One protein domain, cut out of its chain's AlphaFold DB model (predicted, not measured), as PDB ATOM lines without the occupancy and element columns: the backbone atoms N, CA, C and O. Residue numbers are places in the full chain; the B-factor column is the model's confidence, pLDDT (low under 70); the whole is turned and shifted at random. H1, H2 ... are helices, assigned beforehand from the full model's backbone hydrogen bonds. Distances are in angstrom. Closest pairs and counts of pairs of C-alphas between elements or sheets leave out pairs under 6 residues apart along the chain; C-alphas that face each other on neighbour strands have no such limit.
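What this domain is: This is residues 286 to 391 of the 601 residues of the protein "Glutamine--fructose-6-phosphate aminotransferase [isomerizing]" of Actinobacteria bacterium (UniProt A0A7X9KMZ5). Four helices, H1, H3, H4 and H6, stand side by side in an up-and-down bundle, each running against the one before it in the chain. The two shorter helices H2 and H5 sit at one end of this bundle, while the link from H3 to H4 lies at its other end, as do the first and last printed residues. The printed part has 106 residues with six named helices, H1 to H6 in chain order, and no named strand; its class is all helix. It is compact, with a radius of gyration of the C-alphas of 13.1 A and spans of 38 by 29 by 21 A.

How they stand to each other: H6, residues 372 to 390, is the hub, touching four other helices. It touches H4, residues 340 to 354, opposite ways at a steep tilt of 36 degrees, only just past shallow; their closest C-alphas, of Leu 346 and Ala 382, are 5.6 A apart. It touches H1, residues 288 to 302, opposite ways at a shallow tilt of 33 degrees, only just short of steep, with C-alphas of Leu 290 and Leu 383 closest at 6.1 A. With residues 372 to 376 alone it touches H2, residues 307 to 317, the closest C-alphas being those of Gly 307 and Pro 372, 5.2 A. H1 and H2 form a helical hairpin, closest at C-alphas of Ala 300 and Val 310, 5.4 A. With residues 321 to 325 alone, H3, residues 319 to 330, touches residues 289 to 293 of H1; the closest C-alphas, of Pro 289 and His 321, are 5.0 A apart. H3 and H4, a helical hairpin, only just touch, with 3 pairs of C-alphas within 8 A, closest Ala 322 and Leu 350 at 6.9 A. H4 forms another hairpin with H5, residues 358 to 366, where C-alphas of Asp 352 and Pro 358 are closest at 5.2 A. H1 and H4 are apart, as are H3 and H6. Every O i to N i+4 pair is within hydrogen-bond range in H2, H3, H4, H5 and H6, and 10 of 11 in H1.

Where its parts are: H6 is 27.2 A long from first to last C-alpha and ends at C-alpha 390, (41.786, -42.624, -52.936). H1 measures 20.9 A from C-alpha 288 at (39.957, -42.321, -43.783), and H4 20.8 A. H3 measures 16.3 A, H2 15.6 A and H5 12.1 A.

The domain as a whole: The two farthest C-alphas, of Asp 306 and Gly 336, are 38.7 A apart. The printed part has no cut and no long link. Its mean pLDDT is 92.8; residue 304 alone is under 70.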
ATOM      1  N   SER A 286      43.787 -39.842 -46.829       95.94
ATOM      2  CA  SER A 286      42.656 -38.962 -47.157       95.94
ATOM      3  C   SER A 286      41.329 -39.719 -47.310       95.94
ATOM      4  O   SER A 286      40.267 -39.141 -47.096       95.94
ATOM      5  N   ALA A 287      41.358 -41.032 -47.573       96.44
ATOM      6  CA  ALA A 287      40.160 -41.870 -47.626       96.44
ATOM      7  C   ALA A 287      39.583 -42.192 -46.235       96.44
ATOM      8  O   ALA A 287      38.479 -42.730 -46.133       96.44
ATOM      9  N   ARG A 288      40.319 -41.908 -45.148       96.38
ATOM     10  CA  ARG A 288      39.957 -42.321 -43.783       96.38
ATOM     11  C   ARG A 288      38.558 -41.858 -43.349       96.38
ATOM     12  O   ARG A 288      37.809 -42.725 -42.903       96.38
ATOM     13  N   PRO A 289      38.154 -40.580 -43.512       97.44
ATOM     14  CA  PRO A 289      36.804 -40.153 -43.139       97.44
ATOM     15  C   PRO A 289      35.718 -40.916 -43.906       97.44
ATOM     16  O   PRO A 289      34.671 -41.222 -43.356       97.44
ATOM     17  N   LEU A 290      35.978 -41.279 -45.163       98.12
ATOM     18  CA  LEU A 290      35.021 -42.001 -46.001       98.12
ATOM     19  C   LEU A 290      34.880 -43.468 -45.587       98.12
ATOM     20  O   LEU A 290      33.773 -44.001 -45.593       98.12
ATOM     21  N   ARG A 291      35.987 -44.113 -45.198       97.81
ATOM     22  CA  ARG A 291      35.972 -45.478 -44.646       97.81
ATOM     23  C   ARG A 291      35.171 -45.527 -43.351       97.81
ATOM     24  O   ARG A 291      34.284 -46.359 -43.234       97.81
ATOM     25  N   GLU A 292      35.418 -44.584 -42.446       98.06
ATOM     26  CA  GLU A 292      34.677 -44.477 -41.186       98.06
ATOM     27  C   GLU A 292      33.183 -44.184 -41.429       98.06
ATOM     28  O   GLU A 292      32.321 -44.809 -40.818       98.06
ATOM     29  N   ALA A 293      32.847 -43.318 -42.395       97.62
ATOM     30  CA  ALA A 293      31.459 -43.086 -42.800       97.62
ATOM     31  C   ALA A 293      30.775 -44.354 -43.347       97.62
ATOM     32  O   ALA A 293      29.585 -44.563 -43.113       97.62
ATOM     33  N   ARG A 294      31.508 -45.212 -44.066       97.25
ATOM     34  CA  ARG A 294      30.983 -46.492 -44.560       97.25
ATOM     35  C   ARG A 294      30.829 -47.521 -43.438       97.25
ATOM     36  O   ARG A 294      29.826 -48.222 -43.415       97.25
ATOM     37  N   GLU A 295      31.764 -47.566 -42.488       96.62
ATOM     38  CA  GLU A 295      31.678 -48.421 -41.294       96.62
ATOM     39  C   GLU A 295      30.416 -48.119 -40.468       96.62
ATOM     40  O   GLU A 295      29.766 -49.048 -39.992       96.62
ATOM     41  N   VAL A 296      30.005 -46.848 -40.357       96.75
ATOM     42  CA  VAL A 296      28.719 -46.466 -39.732       96.75
ATOM     43  C   VAL A 296      27.533 -47.163 -40.413       96.75
ATOM     44  O   VAL A 296      26.653 -47.695 -39.738       96.75
ATOM     45  N   ILE A 297      27.513 -47.205 -41.749       94.38
ATOM     46  CA  ILE A 297      26.445 -47.863 -42.516       94.38
ATOM     47  C   ILE A 297      26.484 -49.382 -42.318       94.38
ATOM     48  O   ILE A 297      25.448 -49.995 -42.058       94.38
ATOM     49  N   GLU A 298      27.668 -49.989 -42.413       93.44
ATOM     50  CA  GLU A 298      27.857 -51.433 -42.235       93.44
ATOM     51  C   GLU A 298      27.399 -51.890 -40.839       93.44
ATOM     52  O   GLU A 298      26.667 -52.875 -40.715       93.44
ATOM     53  N   ASN A 299      27.743 -51.130 -39.795       93.44
ATOM     54  CA  ASN A 299      27.311 -51.398 -38.425       93.44
ATOM     55  C   ASN A 299      25.793 -51.263 -38.260       93.44
ATOM     56  O   ASN A 299      25.174 -52.127 -37.641       93.44
ATOM     57  N   ALA A 300      25.180 -50.223 -38.837       91.62
ATOM     58  CA  ALA A 300      23.733 -50.037 -38.787       91.62
ATOM     59  C   ALA A 300      22.989 -51.202 -39.466       91.62
ATOM     60  O   ALA A 300      22.044 -51.743 -38.893       91.62
ATOM     61  N   LEU A 301      23.457 -51.657 -40.634       86.94
ATOM     62  CA  LEU A 301      22.882 -52.800 -41.353       86.94
ATOM     63  C   LEU A 301      23.040 -54.125 -40.587       86.94
ATOM     64  O   LEU A 301      22.142 -54.969 -40.619       86.94
ATOM     65  N   ALA A 302      24.147 -54.311 -39.862       85.94
ATOM     66  CA  ALA A 302      24.407 -55.526 -39.088       85.94
ATOM     67  C   ALA A 302      23.436 -55.733 -37.910       85.94
ATOM     68  O   ALA A 302      23.276 -56.860 -37.440       85.94
ATOM     69  N   THR A 303      22.760 -54.676 -37.442       81.56
ATOM     70  CA  THR A 303      21.781 -54.765 -36.342       81.56
ATOM     71  C   THR A 303      20.479 -55.480 -36.723       81.56
ATOM     72  O   THR A 303      19.699 -55.828 -35.835       81.56
ATOM     73  N   GLY A 304      20.237 -55.733 -38.016       65.25
ATOM     74  CA  GLY A 304      19.020 -56.395 -38.502       65.25
ATOM     75  C   GLY A 304      17.753 -55.537 -38.398       65.25
ATOM     76  O   GLY A 304      16.647 -56.077 -38.437       65.25
ATOM     77  N   ALA A 305      17.911 -54.222 -38.230       72.56
ATOM     78  CA  ALA A 305      16.818 -53.265 -38.147       72.56
ATOM     79  C   ALA A 305      16.139 -53.021 -39.512       72.56
ATOM     80  O   ALA A 305      16.697 -53.332 -40.566       72.56
ATOM     81  N   ASP A 306      14.921 -52.468 -39.497       81.75
ATOM     82  CA  ASP A 306      14.249 -52.040 -40.727       81.75
ATOM     83  C   ASP A 306      14.946 -50.820 -41.363       81.75
ATOM     84  O   ASP A 306      15.809 -50.172 -40.765       81.75
ATOM     85  N   GLY A 307      14.608 -50.520 -42.621       77.75
ATOM     86  CA  GLY A 307      15.293 -49.471 -43.380       77.75
ATOM     87  C   GLY A 307      15.196 -48.078 -42.745       77.75
ATOM     88  O   GLY A 307      16.140 -47.297 -42.869       77.75
ATOM     89  N   ASP A 308      14.094 -47.768 -42.057       85.44
ATOM     90  CA  ASP A 308      13.893 -46.474 -41.395       85.44
ATOM     91  C   ASP A 308      14.825 -46.320 -40.187       85.44
ATOM     92  O   ASP A 308      15.448 -45.271 -40.000       85.44
ATOM     93  N   GLU A 309      14.985 -47.381 -39.398       89.00
ATOM     94  CA  GLU A 309      15.886 -47.401 -38.248       89.00
ATOM     95  C   GLU A 309      17.365 -47.348 -38.661       89.00
ATOM     96  O   GLU A 309      18.164 -46.627 -38.046       89.00
ATOM     97  N   VAL A 310      17.729 -48.033 -39.753       88.81
ATOM     98  CA  VAL A 310      19.067 -47.924 -40.361       88.81
ATOM     99  C   VAL A 310      19.331 -46.481 -40.787       88.81
ATOM    100  O   VAL A 310      20.352 -45.903 -40.412       88.81
ATOM    101  N   LEU A 311      18.397 -45.861 -41.515       90.88
ATOM    102  CA  LEU A 311      18.533 -44.480 -41.975       90.88
ATOM    103  C   LEU A 311      18.673 -43.496 -40.808       90.88
ATOM    104  O   LEU A 311      19.516 -42.598 -40.853       90.88
ATOM    105  N   ARG A 312      17.882 -43.676 -39.746       92.12
ATOM    106  CA  ARG A 312      17.947 -42.854 -38.531       92.12
ATOM    107  C   ARG A 312      19.308 -42.966 -37.843       92.12
ATOM    108  O   ARG A 312      19.860 -41.945 -37.432       92.12
ATOM    109  N   THR A 313      19.840 -44.181 -37.731       93.44
ATOM    110  CA  THR A 313      21.146 -44.452 -37.110       93.44
ATOM    111  C   THR A 313      22.277 -43.831 -37.925       93.44
ATOM    112  O   THR A 313      23.058 -43.041 -37.396       93.44
ATOM    113  N   VAL A 314      22.300 -44.080 -39.238       94.94
ATOM    114  CA  VAL A 314      23.311 -43.513 -40.141       94.94
ATOM    115  C   VAL A 314      23.278 -41.986 -40.106       94.94
ATOM    116  O   VAL A 314      24.324 -41.357 -39.972       94.94
ATOM    117  N   ARG A 315      22.091 -41.367 -40.143       94.12
ATOM    118  CA  ARG A 315      21.943 -39.906 -40.047       94.12
ATOM    119  C   ARG A 315      22.504 -39.333 -38.742       94.12
ATOM    120  O   ARG A 315      23.041 -38.229 -38.759       94.12
ATOM    121  N   ALA A 316      22.376 -40.052 -37.628       93.88
ATOM    122  CA  ALA A 316      22.858 -39.596 -36.327       93.88
ATOM    123  C   ALA A 316      24.390 -39.660 -36.200       93.88
ATOM    124  O   ALA A 316      24.980 -38.809 -35.539       93.88
ATOM    125  N   GLU A 317      25.033 -40.645 -36.832       95.25
ATOM    126  CA  GLU A 317      26.450 -40.955 -36.597       95.25
ATOM    127  C   GLU A 317      27.387 -40.496 -37.725       95.25
ATOM    128  O   GLU A 317      28.544 -40.162 -37.474       95.25
ATOM    129  N   ILE A 318      26.907 -40.401 -38.970       95.88
ATOM    130  CA  ILE A 318      27.768 -40.100 -40.126       95.88
ATOM    131  C   ILE A 318      28.298 -38.655 -40.146       95.88
ATOM    132  O   ILE A 318      29.281 -38.366 -40.832       95.88
ATOM    133  N   GLY A 319      27.664 -37.740 -39.402       94.31
ATOM    134  CA  GLY A 319      27.896 -36.292 -39.478       94.31
ATOM    135  C   GLY A 319      29.356 -35.879 -39.279       94.31
ATOM    136  O   GLY A 319      29.899 -35.146 -40.102       94.31
ATOM    137  N   VAL A 320      30.032 -36.415 -38.258       94.81
ATOM    138  CA  VAL A 320      31.439 -36.075 -37.955       94.81
ATOM    139  C   VAL A 320      32.372 -36.464 -39.108       94.81
ATOM    140  O   VAL A 320      33.308 -35.739 -39.451       94.81
ATOM    141  N   HIS A 321      32.118 -37.611 -39.738       96.88
ATOM    142  CA  HIS A 321      32.915 -38.095 -40.862       96.88
ATOM    143  C   HIS A 321      32.623 -37.301 -42.143       96.88
ATOM    144  O   HIS A 321      33.548 -36.964 -42.888       96.88
ATOM    145  N   ALA A 322      31.354 -36.941 -42.362       95.94
ATOM    146  CA  ALA A 322      30.925 -36.085 -43.459       95.94
ATOM    147  C   ALA A 322      31.551 -34.683 -43.368       95.94
ATOM    148  O   ALA A 322      32.066 -34.179 -44.363       95.94
ATOM    149  N   GLU A 323      31.579 -34.072 -42.181       96.62
ATOM    150  CA  GLU A 323      32.205 -32.764 -41.957       96.62
ATOM    151  C   GLU A 323      33.706 -32.791 -42.253       96.62
ATOM    152  O   GLU A 323      34.190 -31.949 -43.009       96.62
ATOM    153  N   ARG A 324      34.431 -33.812 -41.776       97.25
ATOM    154  CA  ARG A 324      35.861 -33.990 -42.088       97.25
ATOM    155  C   ARG A 324      36.119 -34.125 -43.591       97.25
ATOM    156  O   ARG A 324      37.097 -33.578 -44.099       97.25
ATOM    157  N   PHE A 325      35.255 -34.840 -44.311       97.62
ATOM    158  CA  PHE A 325      35.330 -34.919 -45.769       97.62
ATOM    159  C   PHE A 325      35.073 -33.553 -46.428       97.62
ATOM    160  O   PHE A 325      35.848 -33.122 -47.282       97.62
ATOM    161  N   LEU A 326      34.033 -32.832 -46.005       96.81
ATOM    162  CA  LEU A 326      33.702 -31.508 -46.538       96.81
ATOM    163  C   LEU A 326      34.802 -30.473 -46.265       96.81
ATOM    164  O   LEU A 326      35.091 -29.650 -47.132       96.81
ATOM    165  N   ASP A 327      35.455 -30.525 -45.106       96.88
ATOM    166  CA  ASP A 327      36.593 -29.660 -44.787       96.88
ATOM    167  C   ASP A 327      37.805 -29.960 -45.666       96.88
ATOM    168  O   ASP A 327      38.440 -29.034 -46.175       96.88
ATOM    169  N   GLY A 328      38.088 -31.238 -45.934       96.25
ATOM    170  CA  GLY A 328      39.134 -31.616 -46.882       96.25
ATOM    171  C   GLY A 328      38.851 -31.118 -48.307       96.25
ATOM    172  O   GLY A 328      39.778 -30.680 -48.988       96.25
ATOM    173  N   LEU A 329      37.581 -31.100 -48.744       96.25
ATOM    174  CA  LEU A 329      37.184 -30.503 -50.029       96.25
ATOM    175  C   LEU A 329      37.427 -28.990 -50.049       96.25
ATOM    176  O   LEU A 329      37.975 -28.478 -51.019       96.25
ATOM    177  N   ARG A 330      37.067 -28.277 -48.973       96.00
ATOM    178  CA  ARG A 330      37.310 -26.825 -48.847       96.00
ATOM    179  C   ARG A 330      38.798 -26.472 -48.810       96.00
ATOM    180  O   ARG A 330      39.162 -25.366 -49.189       96.00
ATOM    181  N   ALA A 331      39.634 -27.395 -48.342       94.88
ATOM    182  CA  ALA A 331      41.084 -27.253 -48.269       94.88
ATOM    183  C   ALA A 331      41.822 -27.821 -49.499       94.88
ATOM    184  O   ALA A 331      43.032 -28.038 -49.427       94.88
ATOM    185  N   ASP A 332      41.114 -28.098 -50.601       94.81
ATOM    186  CA  ASP A 332      41.663 -28.618 -51.863       94.81
ATOM    187  C   ASP A 332      42.364 -29.989 -51.761       94.81
ATOM    188  O   ASP A 332      43.025 -30.423 -52.706       94.81
ATOM    189  N   GLN A 333      42.220 -30.716 -50.646       94.44
ATOM    190  CA  GLN A 333      42.980 -31.946 -50.370       94.44
ATOM    191  C   GLN A 333      42.679 -33.075 -51.360       94.44
ATOM    192  O   GLN A 333      43.534 -33.923 -51.605       94.44
ATOM    193  N   TYR A 334      41.479 -33.074 -51.939       96.75
ATOM    194  CA  TYR A 334      41.009 -34.117 -52.848       96.75
ATOM    195  C   TYR A 334      41.220 -33.791 -54.332       96.75
ATOM    196  O   TYR A 334      41.080 -34.686 -55.166       96.75
ATOM    197  N   ASN A 335      41.607 -32.556 -54.682       95.06
ATOM    198  CA  ASN A 335      41.717 -32.095 -56.075       95.06
ATOM    199  C   ASN A 335      42.690 -32.931 -56.920       95.06
ATOM    200  O   ASN A 335      42.592 -32.959 -58.150       95.06
ATOM    201  N   GLY A 336      43.649 -33.597 -56.272       94.25
ATOM    202  CA  GLY A 336      44.607 -34.447 -56.952       94.25
ATOM    203  C   GLY A 336      44.080 -35.830 -57.322       94.25
ATOM    204  O   GLY A 336      44.554 -36.382 -58.316       94.25
ATOM    205  N   HIS A 337      43.153 -36.403 -56.547       94.88
ATOM    206  CA  HIS A 337      42.934 -37.861 -56.541       94.88
ATOM    207  C   HIS A 337      41.474 -38.304 -56.458       94.88
ATOM    208  O   HIS A 337      41.218 -39.479 -56.686       94.88
ATOM    209  N   LEU A 338      40.538 -37.401 -56.161       96.44
ATOM    210  CA  LEU A 338      39.105 -37.686 -56.186       96.44
ATOM    211  C   LEU A 338      38.480 -37.063 -57.436       96.44
ATOM    212  O   LEU A 338      38.679 -35.879 -57.720       96.44
ATOM    213  N   GLU A 339      37.701 -37.839 -58.180       96.69
ATOM    214  CA  GLU A 339      36.967 -37.324 -59.328       96.69
ATOM    215  C   GLU A 339      35.923 -36.295 -58.884       96.69
ATOM    216  O   GLU A 339      35.176 -36.496 -57.923       96.69
ATOM    217  N   ALA A 340      35.798 -35.201 -59.643       96.19
ATOM    218  CA  ALA A 340      34.801 -34.171 -59.364       96.19
ATOM    219  C   ALA A 340      33.367 -34.734 -59.380       96.19
ATOM    220  O   ALA A 340      32.545 -34.353 -58.551       96.19
ATOM    221  N   SER A 341      33.067 -35.679 -60.278       97.00
ATOM    222  CA  SER A 341      31.779 -36.385 -60.322       97.00
ATOM    223  C   SER A 341      31.509 -37.191 -59.055       97.00
ATOM    224  O   SER A 341      30.396 -37.151 -58.528       97.00
ATOM    225  N   THR A 342      32.520 -37.899 -58.552       97.69
ATOM    226  CA  THR A 342      32.425 -38.702 -57.330       97.69
ATOM    227  C   THR A 342      32.234 -37.803 -56.112       97.69
ATOM    228  O   THR A 342      31.312 -38.028 -55.326       97.69
ATOM    229  N   ALA A 343      33.015 -36.722 -56.013       97.31
ATOM    230  CA  ALA A 343      32.873 -35.714 -54.968       97.31
ATOM    231  C   ALA A 343      31.474 -35.075 -54.967       97.31
ATOM    232  O   ALA A 343      30.811 -35.060 -53.933       97.31
ATOM    233  N   VAL A 344      30.983 -34.601 -56.119       97.06
ATOM    234  CA  VAL A 344      29.660 -33.959 -56.238       97.06
ATOM    235  C   VAL A 344      28.535 -34.922 -55.865       97.06
ATOM    236  O   VAL A 344      27.633 -34.537 -55.120       97.06
ATOM    237  N   ARG A 345      28.588 -36.178 -56.332       96.56
ATOM    238  CA  ARG A 345      27.586 -37.196 -55.982       96.56
ATOM    239  C   ARG A 345      27.562 -37.456 -54.479       96.56
ATOM    240  O   ARG A 345      26.488 -37.475 -53.884       96.56
ATOM    241  N   LEU A 346      28.733 -37.638 -53.870       97.62
ATOM    242  CA  LEU A 346      28.842 -37.904 -52.439       97.62
ATOM    243  C   LEU A 346      28.363 -36.710 -51.602       97.62
ATOM    244  O   LEU A 346      27.586 -36.896 -50.672       97.62
ATOM    245  N   VAL A 347      28.754 -35.484 -51.962       97.44
ATOM    246  CA  VAL A 347      28.276 -34.259 -51.297       97.44
ATOM    247  C   VAL A 347      26.757 -34.123 -51.402       97.44
ATOM    248  O   VAL A 347      26.118 -33.772 -50.413       97.44
ATOM    249  N   GLY A 348      26.172 -34.418 -52.568       96.50
ATOM    250  CA  GLY A 348      24.720 -34.412 -52.762       96.50
ATOM    251  C   GLY A 348      24.009 -35.374 -51.810       96.50
ATOM    252  O   GLY A 348      23.153 -34.948 -51.043       96.50
ATOM    253  N   LEU A 349      24.443 -36.636 -51.775       96.62
ATOM    254  CA  LEU A 349      23.855 -37.664 -50.909       96.62
ATOM    255  C   LEU A 349      24.008 -37.341 -49.415       96.62
ATOM    256  O   LEU A 349      23.059 -37.507 -48.653       96.62
ATOM    257  N   LEU A 350      25.175 -36.843 -48.993       96.12
ATOM    258  CA  LEU A 350      25.401 -36.423 -47.605       96.12
ATOM    259  C   LEU A 350      24.516 -35.229 -47.222       96.12
ATOM    260  O   LEU A 350      24.009 -35.170 -46.103       96.12
ATOM    261  N   ARG A 351      24.301 -34.286 -48.149       94.31
ATOM    262  CA  ARG A 351      23.413 -33.137 -47.936       94.31
ATOM    263  C   ARG A 351      21.949 -33.562 -47.847       94.31
ATOM    264  O   ARG A 351      21.254 -33.080 -46.956       94.31
ATOM    265  N   ASP A 352      21.497 -34.437 -48.739       92.75
ATOM    266  CA  ASP A 352      20.128 -34.958 -48.728       92.75
ATOM    267  C   ASP A 352      19.861 -35.703 -47.414       92.75
ATOM    268  O   ASP A 352      18.867 -35.440 -46.740       92.75
ATOM    269  N   LEU A 353      20.807 -36.544 -46.981       94.00
ATOM    270  CA  LEU A 353      20.739 -37.271 -45.714       94.00
ATOM    271  C   LEU A 353      20.669 -36.347 -44.483       94.00
ATOM    272  O   LEU A 353      19.952 -36.640 -43.523       94.00
ATOM    273  N   ALA A 354      21.402 -35.231 -44.498       91.50
ATOM    274  CA  ALA A 354      21.425 -34.262 -43.404       91.50
ATOM    275  C   ALA A 354      20.170 -33.366 -43.342       91.50
ATOM    276  O   ALA A 354      19.938 -32.717 -42.320       91.50
ATOM    277  N   GLY A 355      19.357 -33.320 -44.406       89.81
ATOM    278  CA  GLY A 355      18.161 -32.479 -44.495       89.81
ATOM    279  C   GLY A 355      17.080 -32.803 -43.455       89.81
ATOM    280  O   GLY A 355      17.109 -33.842 -42.796       89.81
ATOM    281  N   GLU A 356      16.103 -31.904 -43.301       89.31
ATOM    282  CA  GLU A 356      14.950 -32.111 -42.404       89.31
ATOM    283  C   GLU A 356      14.074 -33.289 -42.859       89.31
ATOM    284  O   GLU A 356      13.674 -34.103 -42.025       89.31
ATOM    285  N   SER A 357      13.886 -33.427 -44.179       91.81
ATOM    286  CA  SER A 357      13.158 -34.520 -44.841       91.81
ATOM    287  C   SER A 357      14.058 -35.262 -45.851       91.81
ATOM    288  O   SER A 357      13.981 -34.989 -47.052       91.81
ATOM    289  N   PRO A 358      14.914 -36.210 -45.415       89.50
ATOM    290  CA  PRO A 358      15.902 -36.851 -46.293       89.50
ATOM    291  C   PRO A 358      15.318 -37.576 -47.509       89.50
ATOM    292  O   PRO A 358      15.870 -37.501 -48.605       89.50
ATOM    293  N   LEU A 359      14.176 -38.250 -47.337       89.81
ATOM    294  CA  LEU A 359      13.512 -38.974 -48.425       89.81
ATOM    295  C   LEU A 359      12.953 -38.017 -49.488       89.81
ATOM    296  O   LEU A 359      13.112 -38.263 -50.680       89.81
ATOM    297  N   GLU A 360      12.350 -36.900 -49.076       91.00
ATOM    298  CA  GLU A 360      11.832 -35.888 -50.006       91.00
ATOM    299  C   GLU A 360      12.970 -35.208 -50.778       91.00
ATOM    300  O   GLU A 360      12.877 -35.046 -51.997       91.00
ATOM    301  N   ALA A 361      14.065 -34.869 -50.086       89.56
ATOM    302  CA  ALA A 361      15.256 -34.285 -50.699       89.56
ATOM    303  C   ALA A 361      15.869 -35.228 -51.749       89.56
ATOM    304  O   ALA A 361      16.056 -34.829 -52.900       89.56
ATOM    305  N   TYR A 362      16.075 -36.499 -51.389       89.12
ATOM    306  CA  TYR A 362      16.605 -37.519 -52.295       89.12
ATOM    307  C   TYR A 362      15.683 -37.766 -53.503       89.12
ATOM    308  O   TYR A 362      16.154 -37.860 -54.640       89.12
ATOM    309  N   GLN A 363      14.362 -37.833 -53.298       89.44
ATOM    310  CA  GLN A 363      13.397 -37.991 -54.392       89.44
ATOM    311  C   GLN A 363      13.425 -36.797 -55.349       89.44
ATOM    312  O   GLN A 363      13.391 -36.982 -56.565       89.44
ATOM    313  N   HIS A 364      13.523 -35.576 -54.822       90.44
ATOM    314  CA  HIS A 364      13.630 -34.371 -55.641       90.44
ATOM    315  C   HIS A 364      14.946 -34.331 -56.432       90.44
ATOM    316  O   HIS A 364      14.952 -33.953 -57.602       90.44
ATOM    317  N   ALA A 365      16.060 -34.733 -55.818       86.00
ATOM    318  CA  ALA A 365      17.373 -34.732 -56.456       86.00
ATOM    319  C   ALA A 365      17.512 -35.815 -57.543       86.00
ATOM    320  O   ALA A 365      18.115 -35.568 -58.588       86.00
ATOM    321  N   THR A 366      16.961 -37.013 -57.316       85.69
ATOM    322  CA  THR A 366      17.149 -38.174 -58.206       85.69
ATOM    323  C   THR A 366      15.988 -38.436 -59.164       85.69
ATOM    324  O   THR A 366      16.168 -39.137 -60.161       85.69
ATOM    325  N   GLY A 367      14.788 -37.928 -58.861       84.88
ATOM    326  CA  GLY A 367      13.551 -38.234 -59.583       84.88
ATOM    327  C   GLY A 367      13.038 -39.668 -59.389       84.88
ATOM    328  O   GLY A 367      12.077 -40.063 -60.049       84.88
ATOM    329  N   ARG A 368      13.670 -40.467 -58.516       83.69
ATOM    330  CA  ARG A 368      13.271 -41.849 -58.201       83.69
ATOM    331  C   ARG A 368      12.413 -41.877 -56.940       83.69
ATOM    332  O   ARG A 368      12.515 -40.988 -56.101       83.69
ATOM    333  N   ILE A 369      11.593 -42.918 -56.789       81.56
ATOM    334  CA  ILE A 369      10.839 -43.152 -55.548       81.56
ATOM    335  C   ILE A 369      11.842 -43.300 -54.398       81.56
ATOM    336  O   ILE A 369      12.688 -44.195 -54.441       81.56
ATOM    337  N   ALA A 370      11.757 -42.428 -53.393       84.38
ATOM    338  CA  ALA A 370      12.647 -42.495 -52.243       84.38
ATOM    339  C   ALA A 370      12.231 -43.610 -51.286       84.38
ATOM    340  O   ALA A 370      11.094 -43.664 -50.819       84.38
ATOM    341  N   THR A 371      13.191 -44.466 -50.947       88.75
ATOM    342  CA  THR A 371      13.093 -45.395 -49.823       88.75
ATOM    343  C   THR A 371      14.355 -45.273 -48.968       88.75
ATOM    344  O   THR A 371      15.415 -44.931 -49.501       88.75
ATOM    345  N   PRO A 372      14.282 -45.576 -47.659       87.12
ATOM    346  CA  PRO A 372      15.463 -45.603 -46.800       87.12
ATOM    347  C   PRO A 372      16.569 -46.530 -47.321       87.12
ATOM    348  O   PRO A 372      17.740 -46.176 -47.283       87.12
ATOM    349  N   GLY A 373      16.204 -47.682 -47.893       87.19
ATOM    350  CA  GLY A 373      17.170 -48.583 -48.528       87.19
ATOM    351  C   GLY A 373      17.872 -47.942 -49.728       87.19
ATOM    352  O   GLY A 373      19.094 -47.970 -49.805       87.19
ATOM    353  N   ALA A 374      17.125 -47.278 -50.619       86.69
ATOM    354  CA  ALA A 374      17.691 -46.689 -51.834       86.69
ATOM    355  C   ALA A 374      18.741 -45.600 -51.549       86.69
ATOM    356  O   ALA A 374      19.779 -45.566 -52.209       86.69
ATOM    357  N   ILE A 375      18.501 -44.731 -50.559       91.69
ATOM    358  CA  ILE A 375      19.478 -43.701 -50.170       91.69
ATOM    359  C   ILE A 375      20.736 -44.323 -49.546       91.69
ATOM    360  O   ILE A 375      21.845 -43.894 -49.864       91.69
ATOM    361  N   ILE A 376      20.583 -45.354 -48.706       93.06
ATOM    362  CA  ILE A 376      21.706 -46.057 -48.072       93.06
ATOM    363  C   ILE A 376      22.543 -46.810 -49.110       93.06
ATOM    364  O   ILE A 376      23.773 -46.728 -49.072       93.06
ATOM    365  N   ASP A 377      21.905 -47.468 -50.076       91.38
ATOM    366  CA  ASP A 377      22.584 -48.173 -51.165       91.38
ATOM    367  C   ASP A 377      23.382 -47.199 -52.044       91.38
ATOM    368  O   ASP A 377      24.565 -47.420 -52.325       91.38
ATOM    369  N   ASP A 378      22.771 -46.076 -52.441       94.12
ATOM    370  CA  ASP A 378      23.441 -45.065 -53.262       94.12
ATOM    371  C   ASP A 378      24.606 -44.397 -52.523       94.12
ATOM    372  O   ASP A 378      25.662 -44.168 -53.129       94.12
ATOM    373  N   LEU A 379      24.445 -44.114 -51.226       96.44
ATOM    374  CA  LEU A 379      25.502 -43.581 -50.371       96.44
ATOM    375  C   LEU A 379      26.648 -44.582 -50.205       96.44
ATOM    376  O   LEU A 379      27.807 -44.211 -50.385       96.44
ATOM    377  N   THR A 380      26.342 -45.853 -49.953       96.25
ATOM    378  CA  THR A 380      27.338 -46.931 -49.855       96.25
ATOM    379  C   THR A 380      28.122 -47.079 -51.156       96.25
ATOM    380  O   THR A 380      29.352 -47.184 -51.137       96.25
ATOM    381  N   ALA A 381      27.437 -47.023 -52.300       95.06
ATOM    382  CA  ALA A 381      28.073 -47.067 -53.610       95.06
ATOM    383  C   ALA A 381      28.958 -45.835 -53.864       95.06
ATOM    384  O   ALA A 381      30.057 -45.964 -54.402       95.06
ATOM    385  N   ALA A 382      28.503 -44.636 -53.483       97.25
ATOM    386  CA  ALA A 382      29.281 -43.404 -53.628       97.25
ATOM    387  C   ALA A 382      30.532 -43.400 -52.735       97.25
ATOM    388  O   ALA A 382      31.620 -43.089 -53.219       97.25
ATOM    389  N   LEU A 383      30.394 -43.800 -51.467       98.12
ATOM    390  CA  LEU A 383      31.507 -43.953 -50.530       98.12
ATOM    391  C   LEU A 383      32.507 -44.991 -51.029       98.12
ATOM    392  O   LEU A 383      33.703 -44.725 -51.031       98.12
ATOM    393  N   THR A 384      32.033 -46.146 -51.498       97.38
ATOM    394  CA  THR A 384      32.907 -47.204 -52.020       97.38
ATOM    395  C   THR A 384      33.726 -46.711 -53.203       97.38
ATOM    396  O   THR A 384      34.946 -46.836 -53.171       97.38
ATOM    397  N   ARG A 385      33.092 -46.053 -54.181       97.38
ATOM    398  CA  ARG A 385      33.806 -45.469 -55.322       97.38
ATOM    399  C   ARG A 385      34.844 -44.428 -54.886       97.38
ATOM    400  O   ARG A 385      35.981 -44.473 -55.339       97.38
ATOM    401  N   ALA A 386      34.481 -43.522 -53.979       97.81
ATOM    402  CA  ALA A 386      35.403 -42.507 -53.470       97.81
ATOM    403  C   ALA A 386      36.591 -43.118 -52.702       97.81
ATOM    404  O   ALA A 386      37.731 -42.688 -52.866       97.81
ATOM    405  N   ILE A 387      36.345 -44.152 -51.891       97.00
ATOM    406  CA  ILE A 387      37.395 -44.899 -51.190       97.00
ATOM    407  C   ILE A 387      38.313 -45.590 -52.198       97.00
ATOM    408  O   ILE A 387      39.525 -45.555 -52.014       97.00
ATOM    409  N   GLU A 388      37.777 -46.206 -53.250       94.56
ATOM    410  CA  GLU A 388      38.572 -46.864 -54.295       94.56
ATOM    411  C   GLU A 388      39.488 -45.879 -55.034       94.56
ATOM    412  O   GLU A 388      40.672 -46.169 -55.195       94.56
ATOM    413  N   GLU A 389      38.983 -44.698 -55.405       95.38
ATOM    414  CA  GLU A 389      39.766 -43.642 -56.070       95.38
ATOM    415  C   GLU A 389      40.947 -43.146 -55.212       95.38
ATOM    416  O   GLU A 389      42.030 -42.848 -55.729       95.38
ATOM    417  N   LEU A 390      40.777 -43.105 -53.887       95.50
ATOM    418  CA  LEU A 390      41.786 -42.624 -52.936       95.50
ATOM    419  C   LEU A 390      42.683 -43.730 -52.368       95.50
ATOM    420  O   LEU A 390      43.774 -43.448 -51.884       95.50
ATOM    421  N   THR A 391      42.264 -44.993 -52.429       93.94
ATOM    422  CA  THR A 391      43.020 -46.094 -51.824       93.94
ATOM    423  C   THR A 391      44.336 -46.320 -52.562       93.94
ATOM    424  O   THR A 391      44.375 -46.371 -53.795       93.94
TER     425      THR A 391